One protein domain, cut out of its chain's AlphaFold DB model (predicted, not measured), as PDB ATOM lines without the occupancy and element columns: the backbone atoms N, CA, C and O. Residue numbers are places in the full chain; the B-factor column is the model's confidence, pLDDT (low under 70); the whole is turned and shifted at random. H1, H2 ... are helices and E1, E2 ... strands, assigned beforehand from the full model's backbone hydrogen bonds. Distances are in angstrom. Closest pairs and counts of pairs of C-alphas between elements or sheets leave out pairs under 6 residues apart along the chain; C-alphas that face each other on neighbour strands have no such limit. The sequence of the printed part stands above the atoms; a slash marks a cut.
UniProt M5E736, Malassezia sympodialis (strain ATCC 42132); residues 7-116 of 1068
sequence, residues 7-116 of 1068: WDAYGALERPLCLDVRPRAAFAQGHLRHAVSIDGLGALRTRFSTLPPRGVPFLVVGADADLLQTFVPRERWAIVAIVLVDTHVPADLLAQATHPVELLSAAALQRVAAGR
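This is residues 7 to 116 of the 1068 residues of a protein of Malassezia sympodialis (strain ATCC 42132) (UniProt M5E736). A twisted sheet of four parallel strands runs through the core, with short helices and loops set round it. H1 and H6 lie over the same face, H6 standing up from it, while H3, H4 and H5 form a loose row elsewhere round the sheet and H2 only grazes it. The printed part has 110 residues with six named helices and four named strands, in the order H1 E1 H2 H3 E2 H4 E3 H5 E4 H6; the sheet runs E1 E2 E3 E4, parallel throughout, and the class is mixed, helices and strands. The whole is compact, with a radius of gyration of the C-alphas of 12.9 A, and rounded, spanning 33 by 33 by 26 A.

The strands are E1, residues 17 to 20, 10.1 A from first to last C-alpha; E2, residues 58 to 62, 13.4 A; E3, residues 79 to 85, the longest at 16.7 A; and E4, residues 101 to 104, 10.0 A. E3 begins at C-alpha 79, (129.614, 139.122, 156.024), and ends at C-alpha 85, (113.357, 142.487, 157.848). The longest helix is H6, residues 106 to 114, 12.2 A, ending at C-alpha 114, (112.134, 140.810, 141.836). H3, residues 40 to 46, spans 11.0 A. The other helices are H1, residues 7 to 11, beginning at C-alpha 7, (122.780, 144.460, 147.026); H2, residues 24 to 28; H4, residues 67 to 70; and H5, residues 91 to 95.

E2 and E3 are inner strands, parallel at 17 degrees, with N 80 and O 58 at 2.8 A and N 62 and O 83 at 2.9 A. The edge strand E1 is parallel to E2 at 14 degrees, with N 61 and O 19 at 2.8 A. The edge strand E4 is parallel to E3 at 30 degrees, with N 84 and O 102 at 2.9 A. From edge to edge the strands' lines turn by 59 degrees. Residues 19 to 20 of E1 also pair in parallel with residues 36 to 37. The strand-helix-strand units, two parallel neighbour strands with one or more helices between them, are E1, H2 H3, E2; E2, H4, E3; and E3, H5, E4, each with a right-handed crossover. H6 is on the sheet, over E3, at a height over the sheet of 9.6 A above a local plane fitted to only just enough of its C-alphas, 6; it stands up from the sheet at 58 degrees, and its closest C-alphas to E3 are those of Ala 106 and Val 85, 5.9 A. H1 is on the same face at a height over the sheet of 8.6 A, over none of the strands, but only just: 2 of its C-alphas fall on E2 and 2 on E3. H2, H3 and H4 only graze the sheet, and H5 is not on it. H4 is close to but not clearly touching both H3, with the C-alphas of Leu 67 and Leu 41 closest at 7.0 A, and H5, with those of Leu 68 and Leu 93 at 7.6 A. H1 and H6 are apart, only just, at 8.1 A. In H1, H2 and H5 every O i to N i+4 pair is within hydrogen-bond range; in H3 it is 2 of 3 and in H6 4 of 5, while H4 is too short for such a pair.

The C-alphas farthest apart, those of Glu 14 and Asp 92, are 34.3 A from each other, and those of Trp 7 and Arg 116 are 9.1 A apart. The printed part has no cut. The long links are H2 to H3 and H3 to E2, with 11 residues each. The mean pLDDT of the printed part is 81.6; residues 49, 54, 73 to 76 and 115 to 116 of the model are under 70.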
ATOM      1  N   TRP A   7     123.106 145.183 148.254       83.12
ATOM      2  CA  TRP A   7     122.780 144.460 147.026       83.12
ATOM      3  C   TRP A   7     123.773 144.705 145.883       83.12
ATOM      4  O   TRP A   7     123.941 143.828 145.039       83.12
ATOM      5  N   ASP A   8     124.440 145.863 145.841       80.94
ATOM      6  CA  ASP A   8     125.473 146.154 144.839       80.94
ATOM      7  C   ASP A   8     126.795 145.457 145.225       80.94
ATOM      8  O   ASP A   8     127.490 144.935 144.358       80.94
ATOM      9  N   ALA A   9     127.095 145.343 146.527       81.81
ATOM     10  CA  ALA A   9     128.227 144.556 147.028       81.81
ATOM     11  C   ALA A   9     127.996 143.033 146.913       81.81
ATOM     12  O   ALA A   9     128.902 142.296 146.539       81.81
ATOM     13  N   TYR A  10     126.775 142.566 147.189       84.94
ATOM     14  CA  TYR A  10     126.362 141.166 147.052       84.94
ATOM     15  C   TYR A  10     126.301 140.729 145.581       84.94
ATOM     16  O   TYR A  10     126.798 139.663 145.232       84.94
ATOM     17  N   GLY A  11     125.756 141.575 144.700       79.06
ATOM     18  CA  GLY A  11     125.687 141.311 143.259       79.06
ATOM     19  C   GLY A  11     127.037 141.355 142.533       79.06
ATOM     20  O   GLY A  11     127.126 140.862 141.415       79.06
ATOM     21  N   ALA A  12     128.079 141.918 143.155       80.94
ATOM     22  CA  ALA A  12     129.450 141.910 142.641       80.94
ATOM     23  C   ALA A  12     130.253 140.654 143.042       80.94
ATOM     24  O   ALA A  12     131.400 140.508 142.619       80.94
ATOM     25  N   LEU A  13     129.688 139.753 143.856       81.06
ATOM     26  CA  LEU A  13     130.332 138.485 144.198       81.06
ATOM     27  C   LEU A  13     130.293 137.512 143.014       81.06
ATOM     28  O   LEU A  13     129.236 137.267 142.442       81.06
ATOM     29  N   GLU A  14     131.426 136.868 142.725       76.19
ATOM     30  CA  GLU A  14     131.525 135.795 141.720       76.19
ATOM     31  C   GLU A  14     130.587 134.610 142.033       76.19
ATOM     32  O   GLU A  14     130.056 133.962 141.132       76.19
ATOM     33  N   ARG A  15     130.346 134.349 143.327       76.25
ATOM     34  CA  ARG A  15     129.355 133.390 143.834       76.25
ATOM     35  C   ARG A  15     128.541 134.045 144.960       76.25
ATOM     36  O   ARG A  15     129.034 134.122 146.086       76.25
ATOM     37  N   PRO A  16     127.328 134.556 144.684       80.31
ATOM     38  CA  PRO A  16     126.515 135.244 145.684       80.31
ATOM     39  C   PRO A  16     125.864 134.238 146.650       80.31
ATOM     40  O   PRO A  16     124.883 133.578 146.313       80.31
ATOM     41  N   LEU A  17     126.430 134.105 147.854       86.81
ATOM     42  CA  LEU A  17     125.920 133.236 148.923       86.81
ATOM     43  C   LEU A  17     125.046 134.020 149.912       86.81
ATOM     44  O   LEU A  17     125.504 135.007 150.489       86.81
ATOM     45  N   CYS A  18     123.813 133.570 150.154       88.31
ATOM     46  CA  CYS A  18     122.888 134.194 151.104       88.31
ATOM     47  C   CYS A  18     122.381 133.182 152.136       88.31
ATOM     48  O   CYS A  18     121.850 132.131 151.786       88.31
ATOM     49  N   LEU A  19     122.513 133.525 153.415       89.38
ATOM     50  CA  LEU A  19     121.883 132.832 154.532       89.38
ATOM     51  C   LEU A  19     120.634 133.611 154.943       89.38
ATOM     52  O   LEU A  19     120.744 134.771 155.328       89.38
ATOM     53  N   ASP A  20     119.468 132.981 154.918       88.81
ATOM     54  CA  ASP A  20     118.227 133.566 155.417       88.81
ATOM     55  C   ASP A  20     117.797 132.839 156.694       88.81
ATOM     56  O   ASP A  20     117.553 131.632 156.681       88.81
ATOM     57  N   VAL A  21     117.743 133.563 157.811       90.31
ATOM     58  CA  VAL A  21     117.321 133.023 159.110       90.31
ATOM     59  C   VAL A  21     115.944 133.498 159.562       90.31
ATOM     60  O   VAL A  21     115.597 133.393 160.742       90.31
ATOM     61  N   ARG A  22     115.153 134.073 158.653       90.69
ATOM     62  CA  ARG A  22     113.752 134.394 158.939       90.69
ATOM     63  C   ARG A  22     112.946 133.100 159.138       90.69
ATOM     64  O   ARG A  22     113.340 132.056 158.618       90.69
ATOM     65  N   PRO A  23     111.801 133.156 159.846       86.88
ATOM     66  CA  PRO A  23     110.918 132.004 159.977       86.88
ATOM     67  C   PRO A  23     110.543 131.411 158.613       86.88
ATOM     68  O   PRO A  23     110.305 132.165 157.665       86.88
ATOM     69  N   ARG A  24     110.414 130.084 158.507       82.81
ATOM     70  CA  ARG A  24     110.183 129.373 157.230       82.81
ATOM     71  C   ARG A  24     108.990 129.914 156.424       82.81
ATOM     72  O   ARG A  24     109.043 129.964 155.198       82.81
ATOM     73  N   ALA A  25     107.944 130.397 157.102       82.38
ATOM     74  CA  ALA A  25     106.802 131.066 156.471       82.38
ATOM     75  C   ALA A  25     107.169 132.403 155.787       82.38
ATOM     76  O   ALA A  25     106.659 132.699 154.711       82.38
ATOM     77  N   ALA A  26     108.073 133.193 156.372       83.44
ATOM     78  CA  ALA A  26     108.557 134.454 155.806       83.44
ATOM     79  C   ALA A  26     109.590 134.239 154.683       83.44
ATOM     80  O   ALA A  26     109.636 135.025 153.737       83.44
ATOM     81  N   PHE A  27     110.378 133.158 154.748       84.81
ATOM     82  CA  PHE A  27     111.223 132.709 153.634       84.81
ATOM     83  C   PHE A  27     110.372 132.324 152.411       84.81
ATOM     84  O   PHE A  27     110.599 132.823 151.307       84.81
ATOM     85  N   ALA A  28     109.329 131.510 152.622       79.56
ATOM     86  CA  ALA A  28     108.398 131.078 151.576       79.56
ATOM     87  C   ALA A  28     107.582 132.233 150.960       79.56
ATOM     88  O   ALA A  28     107.217 132.176 149.791       79.56
ATOM     89  N   GLN A  29     107.324 133.307 151.715       76.69
ATOM     90  CA  GLN A  29     106.678 134.521 151.193       76.69
ATOM     91  C   GLN A  29     107.590 135.356 150.277       76.69
ATOM     92  O   GLN A  29     107.100 136.232 149.566       76.69
ATOM     93  N   GLY A  30     108.904 135.124 150.277       76.56
ATOM     94  CA  GLY A  30     109.837 135.773 149.359       76.56
ATOM     95  C   GLY A  30     111.241 135.858 149.938       76.56
ATOM     96  O   GLY A  30     111.467 136.542 150.939       76.56
ATOM     97  N   HIS A  31     112.185 135.197 149.277       80.75
ATOM     98  CA  HIS A  31     113.601 135.121 149.631       80.75
ATOM     99  C   HIS A  31     114.478 135.626 148.472       80.75
ATOM    100  O   HIS A  31     113.987 135.916 147.379       80.75
ATOM    101  N   LEU A  32     115.783 135.778 148.711       80.38
ATOM    102  CA  LEU A  32     116.735 136.114 147.648       80.38
ATOM    103  C   LEU A  32     117.149 134.853 146.889       80.38
ATOM    104  O   LEU A  32     117.312 133.797 147.493       80.38
ATOM    105  N   ARG A  33     117.385 134.968 145.580       73.31
ATOM    106  CA  ARG A  33     117.827 133.849 144.737       73.31
ATOM    107  C   ARG A  33     119.005 133.090 145.361       73.31
ATOM    108  O   ARG A  33     119.986 133.705 145.776       73.31
ATOM    109  N   HIS A  34     118.901 131.759 145.368       71.44
ATOM    110  CA  HIS A  34     119.868 130.820 145.949       71.44
ATOM    111  C   HIS A  34     120.103 130.939 147.471       71.44
ATOM    112  O   HIS A  34     121.053 130.337 147.975       71.44
ATOM    113  N   ALA A  35     119.258 131.664 148.215       82.12
ATOM    114  CA  ALA A  35     119.366 131.742 149.670       82.12
ATOM    115  C   ALA A  35     119.074 130.398 150.359       82.12
ATOM    116  O   ALA A  35     118.145 129.684 149.987       82.12
ATOM    117  N   VAL A  36     119.835 130.083 151.409       83.00
ATOM    118  CA  VAL A  36     119.595 128.926 152.284       83.00
ATOM    119  C   VAL A  36     118.790 129.360 153.498       83.00
ATOM    120  O   VAL A  36     119.236 130.229 154.246       83.00
ATOM    121  N   SER A  37     117.638 128.724 153.715       83.69
ATOM    122  CA  SER A  37     116.808 128.932 154.903       83.69
ATOM    123  C   SER A  37     117.356 128.149 156.103       83.69
ATOM    124  O   SER A  37     117.543 126.939 156.015       83.69
ATOM    125  N   ILE A  38     117.526 128.805 157.252       85.56
ATOM    126  CA  ILE A  38     117.682 128.153 158.563       85.56
ATOM    127  C   ILE A  38     116.637 128.755 159.504       85.56
ATOM    128  O   ILE A  38     116.682 129.945 159.778       85.56
ATOM    129  N   ASP A  39     115.685 127.957 159.989       85.50
ATOM    130  CA  ASP A  39     114.480 128.460 160.668       85.50
ATOM    131  C   ASP A  39     114.788 129.100 162.045       85.50
ATOM    132  O   ASP A  39     114.812 128.440 163.087       85.50
ATOM    133  N   GLY A  40     115.069 130.406 162.041       84.56
ATOM    134  CA  GLY A  40     115.339 131.215 163.228       84.56
ATOM    135  C   GLY A  40     116.770 131.155 163.786       84.56
ATOM    136  O   GLY A  40     117.584 130.264 163.519       84.56
ATOM    137  N   LEU A  41     117.076 132.127 164.653       82.69
ATOM    138  CA  LEU A  41     118.405 132.315 165.244       82.69
ATOM    139  C   LEU A  41     118.851 131.152 166.151       82.69
ATOM    140  O   LEU A  41     120.038 130.821 166.219       82.69
ATOM    141  N   GLY A  42     117.899 130.506 166.832       81.06
ATOM    142  CA  GLY A  42     118.159 129.343 167.685       81.06
ATOM    143  C   GLY A  42     118.720 128.150 166.905       81.06
ATOM    144  O   GLY A  42     119.690 127.529 167.348       81.06
ATOM    145  N   ALA A  43     118.178 127.877 165.712       78.62
ATOM    146  CA  ALA A  43     118.670 126.819 164.833       78.62
ATOM    147  C   ALA A  43     120.095 127.127 164.339       78.62
ATOM    148  O   ALA A  43     120.985 126.275 164.462       78.62
ATOM    149  N   LEU A  44     120.349 128.368 163.891       82.50
ATOM    150  CA  LEU A  44     121.665 128.815 163.411       82.50
ATOM    151  C   LEU A  44     122.790 128.544 164.424       82.50
ATOM    152  O   LEU A  44     123.843 128.027 164.039       82.50
ATOM    153  N   ARG A  45     122.574 128.821 165.718       74.31
ATOM    154  CA  ARG A  45     123.600 128.627 166.764       74.31
ATOM    155  C   ARG A  45     124.095 127.176 166.870       74.31
ATOM    156  O   ARG A  45     125.244 126.950 167.244       74.31
ATOM    157  N   THR A  46     123.274 126.191 166.496       70.56
ATOM    158  CA  THR A  46     123.670 124.767 166.455       70.56
ATOM    159  C   THR A  46     124.283 124.336 165.114       70.56
ATOM    160  O   THR A  46     124.926 123.287 165.031       70.56
ATOM    161  N   ARG A  47     124.130 125.166 164.074       73.12
ATOM    162  CA  ARG A  47     124.420 124.866 162.664       73.12
ATOM    163  C   ARG A  47     125.567 125.692 162.068       73.12
ATOM    164  O   ARG A  47     125.758 125.658 160.858       73.12
ATOM    165  N   PHE A  48     126.409 126.349 162.873       73.75
ATOM    166  CA  PHE A  48     127.579 127.120 162.395       73.75
ATOM    167  C   PHE A  48     128.534 126.368 161.439       73.75
ATOM    168  O   PHE A  48     129.286 127.010 160.711       73.75
ATOM    169  N   SER A  49     128.528 125.028 161.403       65.31
ATOM    170  CA  SER A  49     129.299 124.250 160.418       65.31
ATOM    171  C   SER A  49     128.664 124.169 159.025       65.31
ATOM    172  O   SER A  49     129.283 123.601 158.133       65.31
ATOM    173  N   THR A  50     127.468 124.710 158.810       72.19
ATOM    174  CA  THR A  50     126.847 124.844 157.476       72.19
ATOM    175  C   THR A  50     127.302 126.115 156.750       72.19
ATOM    176  O   THR A  50     127.172 126.208 155.536       72.19
ATOM    177  N   LEU A  51     127.886 127.070 157.486       79.25
ATOM    178  CA  LEU A  51     128.333 128.359 156.963       79.25
ATOM    179  C   LEU A  51     129.593 128.261 156.088       79.25
ATOM    180  O   LEU A  51     130.359 127.294 156.227       79.25
ATOM    181  N   PRO A  52     129.864 129.291 155.261       76.69
ATOM    182  CA  PRO A  52     131.031 129.304 154.393       76.69
ATOM    183  C   PRO A  52     132.366 129.159 155.133       76.69
ATOM    184  O   PRO A  52     132.475 129.500 156.320       76.69
ATOM    185  N   PRO A  53     133.411 128.660 154.445       71.06
ATOM    186  CA  PRO A  53     134.795 128.781 154.891       71.06
ATOM    187  C   PRO A  53     135.152 130.208 155.329       71.06
ATOM    188  O   PRO A  53     134.587 131.193 154.846       71.06
ATOM    189  N   ARG A  54     136.122 130.337 156.242       69.69
ATOM    190  CA  ARG A  54     136.574 131.654 156.715       69.69
ATOM    191  C   ARG A  54     137.067 132.487 155.529       69.69
ATOM    192  O   ARG A  54     137.846 132.005 154.715       69.69
ATOM    193  N   GLY A  55     136.623 133.738 155.452       71.12
ATOM    194  CA  GLY A  55     136.973 134.655 154.362       71.12
ATOM    195  C   GLY A  55     136.115 134.540 153.094       71.12
ATOM    196  O   GLY A  55     136.224 135.422 152.249       71.12
ATOM    197  N   VAL A  56     135.236 133.538 152.962       80.00
ATOM    198  CA  VAL A  56     134.274 133.478 151.845       80.00
ATOM    199  C   VAL A  56     133.119 134.450 152.120       80.00
ATOM    200  O   VAL A  56     132.487 134.335 153.175       80.00
ATOM    201  N   PRO A  57     132.841 135.418 151.225       85.31
ATOM    202  CA  PRO A  57     131.846 136.450 151.478       85.31
ATOM    203  C   PRO A  57     130.406 135.954 151.313       85.31
ATOM    204  O   PRO A  57     130.092 135.246 150.359       85.31
ATOM    205  N   PHE A  58     129.520 136.355 152.229       88.88
ATOM    206  CA  PHE A  58     128.096 136.000 152.190       88.88
ATOM    207  C   PHE A  58     127.194 137.081 152.800       88.88
ATOM    208  O   PHE A  58     127.635 137.904 153.601       88.88
ATOM    209  N   LEU A  59     125.921 137.087 152.409       90.19
ATOM    210  CA  LEU A  59     124.872 137.934 152.977       90.19
ATOM    211  C   LEU A  59     124.116 137.178 154.078       90.19
ATOM    212  O   LEU A  59     123.920 135.967 153.966       90.19
ATOM    213  N   VAL A  60     123.649 137.887 155.107       91.31
ATOM    214  CA  VAL A  60     122.700 137.349 156.093       91.31
ATOM    215  C   VAL A  60     121.397 138.140 156.037       91.31
ATOM    216  O   VAL A  60     121.425 139.365 156.094       91.31
ATOM    217  N   VAL A  61     120.259 137.455 155.968       90.88
ATOM    218  CA  VAL A  61     118.907 138.023 156.071       90.88
ATOM    219  C   VAL A  61     118.243 137.458 157.328       90.88
ATOM    220  O   VAL A  61     118.425 136.284 157.639       90.88
ATOM    221  N   GLY A  62     117.493 138.262 158.080       91.56
ATOM    222  CA  GLY A  62     116.858 137.810 159.319       91.56
ATOM    223  C   GLY A  62     115.714 138.695 159.799       91.56
ATOM    224  O   GLY A  62     115.409 139.709 159.181       91.56
ATOM    225  N   ALA A  63     115.072 138.289 160.897       87.25
ATOM    226  CA  ALA A  63     113.959 139.007 161.534       87.25
ATOM    227  C   ALA A  63     114.163 139.183 163.059       87.25
ATOM    228  O   ALA A  63     113.204 139.296 163.817       87.25
ATOM    229  N   ASP A  64     115.418 139.125 163.518       85.62
ATOM    230  CA  ASP A  64     115.798 139.116 164.934       85.62
ATOM    231  C   ASP A  64     117.029 140.012 165.154       85.62
ATOM    232  O   ASP A  64     118.039 139.882 164.460       85.62
ATOM    233  N   ALA A  65     116.950 140.930 166.115       84.06
ATOM    234  CA  ALA A  65     118.019 141.876 166.423       84.06
ATOM    235  C   ALA A  65     119.272 141.198 167.020       84.06
ATOM    236  O   ALA A  65     120.390 141.681 166.809       84.06
ATOM    237  N   ASP A  66     119.125 140.040 167.677       85.62
ATOM    238  CA  ASP A  66     120.230 139.274 168.282       85.62
ATOM    239  C   ASP A  66     121.225 138.716 167.238       85.62
ATOM    240  O   ASP A  66     122.333 138.265 167.572       85.62
ATOM    241  N   LEU A  67     120.887 138.777 165.944       85.44
ATOM    242  CA  LEU A  67     121.809 138.470 164.847       85.44
ATOM    243  C   LEU A  67     123.076 139.325 164.874       85.44
ATOM    244  O   LEU A  67     124.157 138.819 164.568       85.44
ATOM    245  N   LEU A  68     122.961 140.589 165.288       85.31
ATOM    246  CA  LEU A  68     124.074 141.542 165.314       85.31
ATOM    247  C   LEU A  68     125.191 141.120 166.283       85.31
ATOM    248  O   LEU A  68     126.363 141.413 166.040       85.31
ATOM    249  N   GLN A  69     124.838 140.373 167.334       83.94
ATOM    250  CA  GLN A  69     125.774 139.806 168.310       83.94
ATOM    251  C   GLN A  69     126.210 138.370 167.968       83.94
ATOM    252  O   GLN A  69     127.202 137.874 168.500       83.94
ATOM    253  N   THR A  70     125.502 137.684 167.064       84.56
ATOM    254  CA  THR A  70     125.714 136.251 166.790       84.56
ATOM    255  C   THR A  70     126.960 135.974 165.928       84.56
ATOM    256  O   THR A  70     127.571 134.912 166.057       84.56
ATOM    257  N   PHE A  71     127.403 136.925 165.097       81.94
ATOM    258  CA  PHE A  71     128.550 136.764 164.182       81.94
ATOM    259  C   PHE A  71     129.849 137.438 164.663       81.94
ATOM    260  O   PHE A  71     130.595 138.031 163.878       81.94
ATOM    261  N   VAL A  72     130.145 137.327 165.958       74.56
ATOM    262  CA  VAL A  72     131.339 137.898 166.607       74.56
ATOM    263  C   VAL A  72     132.412 136.805 166.820       74.56
ATOM    264  O   VAL A  72     132.058 135.668 167.145       74.56
ATOM    265  N   PRO A  73     133.725 137.086 166.659       67.31
ATOM    266  CA  PRO A  73     134.340 138.337 166.204       67.31
ATOM    267  C   PRO A  73     134.312 138.511 164.678       67.31
ATOM    268  O   PRO A  73     134.356 137.533 163.929       67.31
ATOM    269  N   ARG A  74     134.313 139.777 164.230       66.81
ATOM    270  CA  ARG A  74     134.198 140.197 162.820       66.81
ATOM    271  C   ARG A  74     135.128 139.442 161.870       66.81
ATOM    272  O   ARG A  74     134.700 138.979 160.825       66.81
ATOM    273  N   GLU A  75     136.390 139.286 162.260       66.19
ATOM    274  CA  GLU A  75     137.446 138.673 161.443       66.19
ATOM    275  C   GLU A  75     137.165 137.208 161.055       66.19
ATOM    276  O   GLU A  75     137.754 136.688 160.111       66.19
ATOM    277  N   ARG A  76     136.251 136.525 161.758       67.88
ATOM    278  CA  ARG A  76     135.899 135.125 161.490       67.88
ATOM    279  C   ARG A  76     134.970 134.948 160.281       67.88
ATOM    280  O   ARG A  76     134.967 133.861 159.702       67.88
ATOM    281  N   TRP A  77     134.195 135.971 159.913       79.88
ATOM    282  CA  TRP A  77     133.109 135.873 158.931       79.88
ATOM    283  C   TRP A  77     133.140 137.059 157.961       79.88
ATOM    284  O   TRP A  77     133.042 138.208 158.384       79.88
ATOM    285  N   ALA A  78     133.226 136.801 156.655       83.62
ATOM    286  CA  ALA A  78     133.220 137.848 155.631       83.62
ATOM    287  C   ALA A  78     131.782 138.281 155.273       83.62
ATOM    288  O   ALA A  78     131.340 138.165 154.134       83.62
ATOM    289  N   ILE A  79     131.012 138.743 156.259       87.19
ATOM    290  CA  ILE A  79     129.614 139.122 156.024       87.19
ATOM    291  C   ILE A  79     129.562 140.438 155.243       87.19
ATOM    292  O   ILE A  79     130.075 141.464 155.691       87.19
ATOM    293  N   VAL A  80     128.928 140.399 154.069       88.38
ATOM    294  CA  VAL A  80     128.751 141.559 153.181       88.38
ATOM    295  C   VAL A  80     127.802 142.572 153.820       88.38
ATOM    296  O   VAL A  80     128.110 143.761 153.867       88.38
ATOM    297  N   ALA A  81     126.674 142.088 154.347       89.38
ATOM    298  CA  ALA A  81     125.771 142.823 155.225       89.38
ATOM    299  C   ALA A  81     124.836 141.863 155.985       89.38
ATOM    300  O   ALA A  81     124.647 140.710 155.583       89.38
ATOM    301  N   ILE A  82     124.225 142.375 157.053       91.38
ATOM    302  CA  ILE A  82     123.094 141.779 157.764       91.38
ATOM    303  C   ILE A  82     121.847 142.610 157.436       91.38
ATOM    304  O   ILE A  82     121.770 143.789 157.778       91.38
ATOM    305  N   VAL A  83     120.872 142.006 156.765       91.50
ATOM    306  CA  VAL A  83     119.600 142.628 156.385       91.50
ATOM    307  C   VAL A  83     118.522 142.169 157.360       91.50
ATOM    308  O   VAL A  83     118.153 140.995 157.376       91.50
ATOM    309  N   LEU A  84     118.011 143.085 158.182       91.31
ATOM    310  CA  LEU A  84     116.945 142.795 159.140       91.31
ATOM    311  C   LEU A  84     115.601 143.262 158.579       91.31
ATOM    312  O   LEU A  84     115.449 144.411 158.163       91.31
ATOM    313  N   VAL A  85     114.642 142.341 158.537       89.62
ATOM    314  CA  VAL A  85     113.357 142.487 157.848       89.62
ATOM    315  C   VAL A  85     112.243 142.634 158.876       89.62
ATOM    316  O   VAL A  85     112.130 141.809 159.781       89.62
ATOM    317  N   ASP A  86     111.451 143.702 158.762       87.69
ATOM    318  CA  ASP A  86     110.327 144.040 159.654       87.69
ATOM    319  C   ASP A  86     110.694 144.019 161.160       87.69
ATOM    320  O   ASP A  86     109.852 143.815 162.033       87.69
ATOM    321  N   THR A  87     111.975 144.251 161.472       84.69
ATOM    322  CA  THR A  87     112.551 144.173 162.824       84.69
ATOM    323  C   THR A  87     112.834 145.570 163.373       84.69
ATOM    324  O   THR A  87     113.543 146.355 162.742       84.69
ATOM    325  N   HIS A  88     112.352 145.876 164.579       84.75
ATOM    326  CA  HIS A  88     112.751 147.087 165.297       84.75
ATOM    327  C   HIS A  88     114.043 146.838 166.088       84.75
ATOM    328  O   HIS A  88     114.056 146.021 167.007       84.75
ATOM    329  N   VAL A  89     115.115 147.574 165.780       83.38
ATOM    330  CA  VAL A  89     116.425 147.416 166.434       83.38
ATOM    331  C   VAL A  89     116.767 148.661 167.264       83.38
ATOM    332  O   VAL A  89     116.766 149.763 166.710       83.38
ATOM    333  N   PRO A  90     117.079 148.525 168.567       84.06
ATOM    334  CA  PRO A  90     117.569 149.629 169.393       84.06
ATOM    335  C   PRO A  90     118.850 150.277 168.836       84.06
ATOM    336  O   PRO A  90     119.731 149.601 168.297       84.06
ATOM    337  N   ALA A  91     118.967 151.603 168.961       80.75
ATOM    338  CA  ALA A  91     120.066 152.372 168.364       80.75
ATOM    339  C   ALA A  91     121.443 152.054 168.982       80.75
ATOM    340  O   ALA A  91     122.461 152.077 168.291       80.75
ATOM    341  N   ASP A  92     121.469 151.713 170.268       82.56
ATOM    342  CA  ASP A  92     122.638 151.236 171.008       82.56
ATOM    343  C   ASP A  92     123.127 149.866 170.513       82.56
ATOM    344  O   ASP A  92     124.335 149.629 170.469       82.56
ATOM    345  N   LEU A  93     122.214 148.989 170.085       81.31
ATOM    346  CA  LEU A  93     122.544 147.681 169.520       81.31
ATOM    347  C   LEU A  93     123.058 147.798 168.075       81.31
ATOM    348  O   LEU A  93     124.018 147.121 167.708       81.31
ATOM    349  N   LEU A  94     122.493 148.714 167.278       82.38
ATOM    350  CA  LEU A  94     123.025 149.069 165.952       82.38
ATOM    351  C   LEU A  94     124.445 149.647 166.037       82.38
ATOM    352  O   LEU A  94     125.296 149.293 165.225       82.38
ATOM    353  N   ALA A  95     124.729 150.485 167.039       79.25
ATOM    354  CA  ALA A  95     126.066 151.038 167.268       79.25
ATOM    355  C   ALA A  95     127.117 149.976 167.661       79.25
ATOM    356  O   ALA A  95     128.314 150.207 167.493       79.25
ATOM    357  N   GLN A  96     126.682 148.812 168.158       79.00
ATOM    358  CA  GLN A  96     127.535 147.669 168.510       79.00
ATOM    359  C   GLN A  96     127.699 146.653 167.364       79.00
ATOM    360  O   GLN A  96     128.447 145.682 167.508       79.00
ATOM    361  N   ALA A  97     127.018 146.843 166.229       79.12
ATOM    362  CA  ALA A  97     127.066 145.905 165.115       79.12
ATOM    363  C   ALA A  97     128.484 145.792 164.528       79.12
ATOM    364  O   ALA A  97     129.110 146.773 164.127       79.12
ATOM    365  N   THR A  98     128.992 144.561 164.440       80.62
ATOM    366  CA  THR A  98     130.354 144.292 163.945       80.62
ATOM    367  C   THR A  98     130.451 144.182 162.419       80.62
ATOM    368  O   THR A  98     131.555 144.202 161.874       80.62
ATOM    369  N   HIS A  99     129.311 144.125 161.727       85.38
ATOM    370  CA  HIS A  99     129.173 144.008 160.270       85.38
ATOM    371  C   HIS A  99     128.201 145.082 159.747       85.38
ATOM    372  O   HIS A  99     127.425 145.609 160.546       85.38
ATOM    373  N   PRO A 100     128.203 145.428 158.444       88.19
ATOM    374  CA  PRO A 100     127.233 146.372 157.882       88.19
ATOM    375  C   PRO A 100     125.792 145.885 158.092       88.19
ATOM    376  O   PRO A 100     125.518 144.705 157.889       88.19
ATOM    377  N   VAL A 101     124.873 146.779 158.469       87.69
ATOM    378  CA  VAL A 101     123.460 146.448 158.738       87.69
ATOM    379  C   VAL A 101     122.544 147.297 157.863       87.69
ATOM    380  O   VAL A 101     122.763 148.501 157.744       87.69
ATOM    381  N   GLU A 102     121.496 146.696 157.301       88.62
ATOM    382  CA  GLU A 102     120.389 147.427 156.676       88.62
ATOM    383  C   GLU A 102     119.040 146.948 157.229       88.62
ATOM    384  O   GLU A 102     118.842 145.756 157.460       88.62
ATOM    385  N   LEU A 103     118.115 147.885 157.456       88.25
ATOM    386  CA  LEU A 103     116.756 147.607 157.924       88.25
ATOM    387  C   LEU A 103     115.778 147.774 156.755       88.25
ATOM    388  O   LEU A 103     115.709 148.848 156.157       88.25
ATOM    389  N   LEU A 104     115.015 146.728 156.439       87.81
ATOM    390  CA  LEU A 104     114.036 146.704 155.348       87.81
ATOM    391  C   LEU A 104     112.677 146.191 155.842       87.81
ATOM    392  O   LEU A 104     112.589 145.527 156.869       87.81
ATOM    393  N   SER A 105     111.610 146.451 155.086       86.75
ATOM    394  CA  SER A 105     110.354 145.700 155.225       86.75
ATOM    395  C   SER A 105     110.303 144.525 154.248       86.75
ATOM    396  O   SER A 105     110.987 144.564 153.218       86.75
ATOM    397  N   ALA A 106     109.476 143.502 154.497       82.31
ATOM    398  CA  ALA A 106     109.335 142.364 153.578       82.31
ATOM    399  C   ALA A 106     109.002 142.813 152.142       82.31
ATOM    400  O   ALA A 106     109.636 142.373 151.183       82.31
ATOM    401  N   ALA A 107     108.096 143.785 151.995       82.94
ATOM    402  CA  ALA A 107     107.740 144.371 150.702       82.94
ATOM    403  C   ALA A 107     108.875 145.201 150.060       82.94
ATOM    404  O   ALA A 107     108.867 145.438 148.852       82.94
ATOM    405  N   ALA A 108     109.852 145.694 150.830       83.44
ATOM    406  CA  ALA A 108     111.061 146.308 150.277       83.44
ATOM    407  C   ALA A 108     112.049 145.236 149.791       83.44
ATOM    408  O   ALA A 108     112.511 145.328 148.654       83.44
ATOM    409  N   LEU A 109     112.293 144.188 150.588       84.75
ATOM    410  CA  LEU A 109     113.164 143.070 150.210       84.75
ATOM    411  C   LEU A 109     112.662 142.360 148.941       84.75
ATOM    412  O   LEU A 109     113.437 142.168 148.008       84.75
ATOM    413  N   GLN A 110     111.360 142.059 148.857       78.88
ATOM    414  CA  GLN A 110     110.733 141.469 147.665       78.88
ATOM    415  C   GLN A 110     110.918 142.330 146.406       78.88
ATOM    416  O   GLN A 110     111.184 141.795 145.334       78.88
ATOM    417  N   ARG A 111     110.810 143.665 146.512       80.12
ATOM    418  CA  ARG A 111     111.015 144.574 145.367       80.12
ATOM    419  C   ARG A 111     112.476 144.633 144.920       80.12
ATOM    420  O   ARG A 111     112.728 144.692 143.719       80.12
ATOM    421  N   VAL A 112     113.426 144.593 145.859       77.88
ATOM    422  CA  VAL A 112     114.862 144.477 145.538       77.88
ATOM    423  C   VAL A 112     115.150 143.131 144.866       77.88
ATOM    424  O   VAL A 112     115.877 143.104 143.875       77.88
ATOM    425  N   ALA A 113     114.532 142.047 145.348       73.06
ATOM    426  CA  ALA A 113     114.654 140.720 144.757       73.06
ATOM    427  C   ALA A 113     114.101 140.678 143.326       73.06
ATOM    428  O   ALA A 113     114.876 140.524 142.387       73.06
ATOM    429  N   ALA A 114     112.801 140.920 143.137       71.50
ATOM    430  CA  ALA A 114     112.134 140.810 141.836       71.50
ATOM    431  C   ALA A 114     112.733 141.718 140.741       71.50
ATOM    432  O   ALA A 114     112.644 141.398 139.559       71.50
ATOM    433  N   GLY A 115     113.356 142.842 141.117       64.62
ATOM    434  CA  GLY A 115     114.020 143.752 140.181       64.62
ATOM    435  C   GLY A 115     115.438 143.348 139.749       64.62
ATOM    436  O   GLY A 115     115.996 144.016 138.880       64.62
ATOM    437  N   ARG A 116     116.053 142.320 140.360       67.62
ATOM    438  CA  ARG A 116     117.449 141.915 140.080       67.62
ATOM    439  C   ARG A 116     117.699 140.405 140.024       67.62
ATOM    440  O   ARG A 116     118.652 139.990 139.369       67.62
TER     441      ARG A 116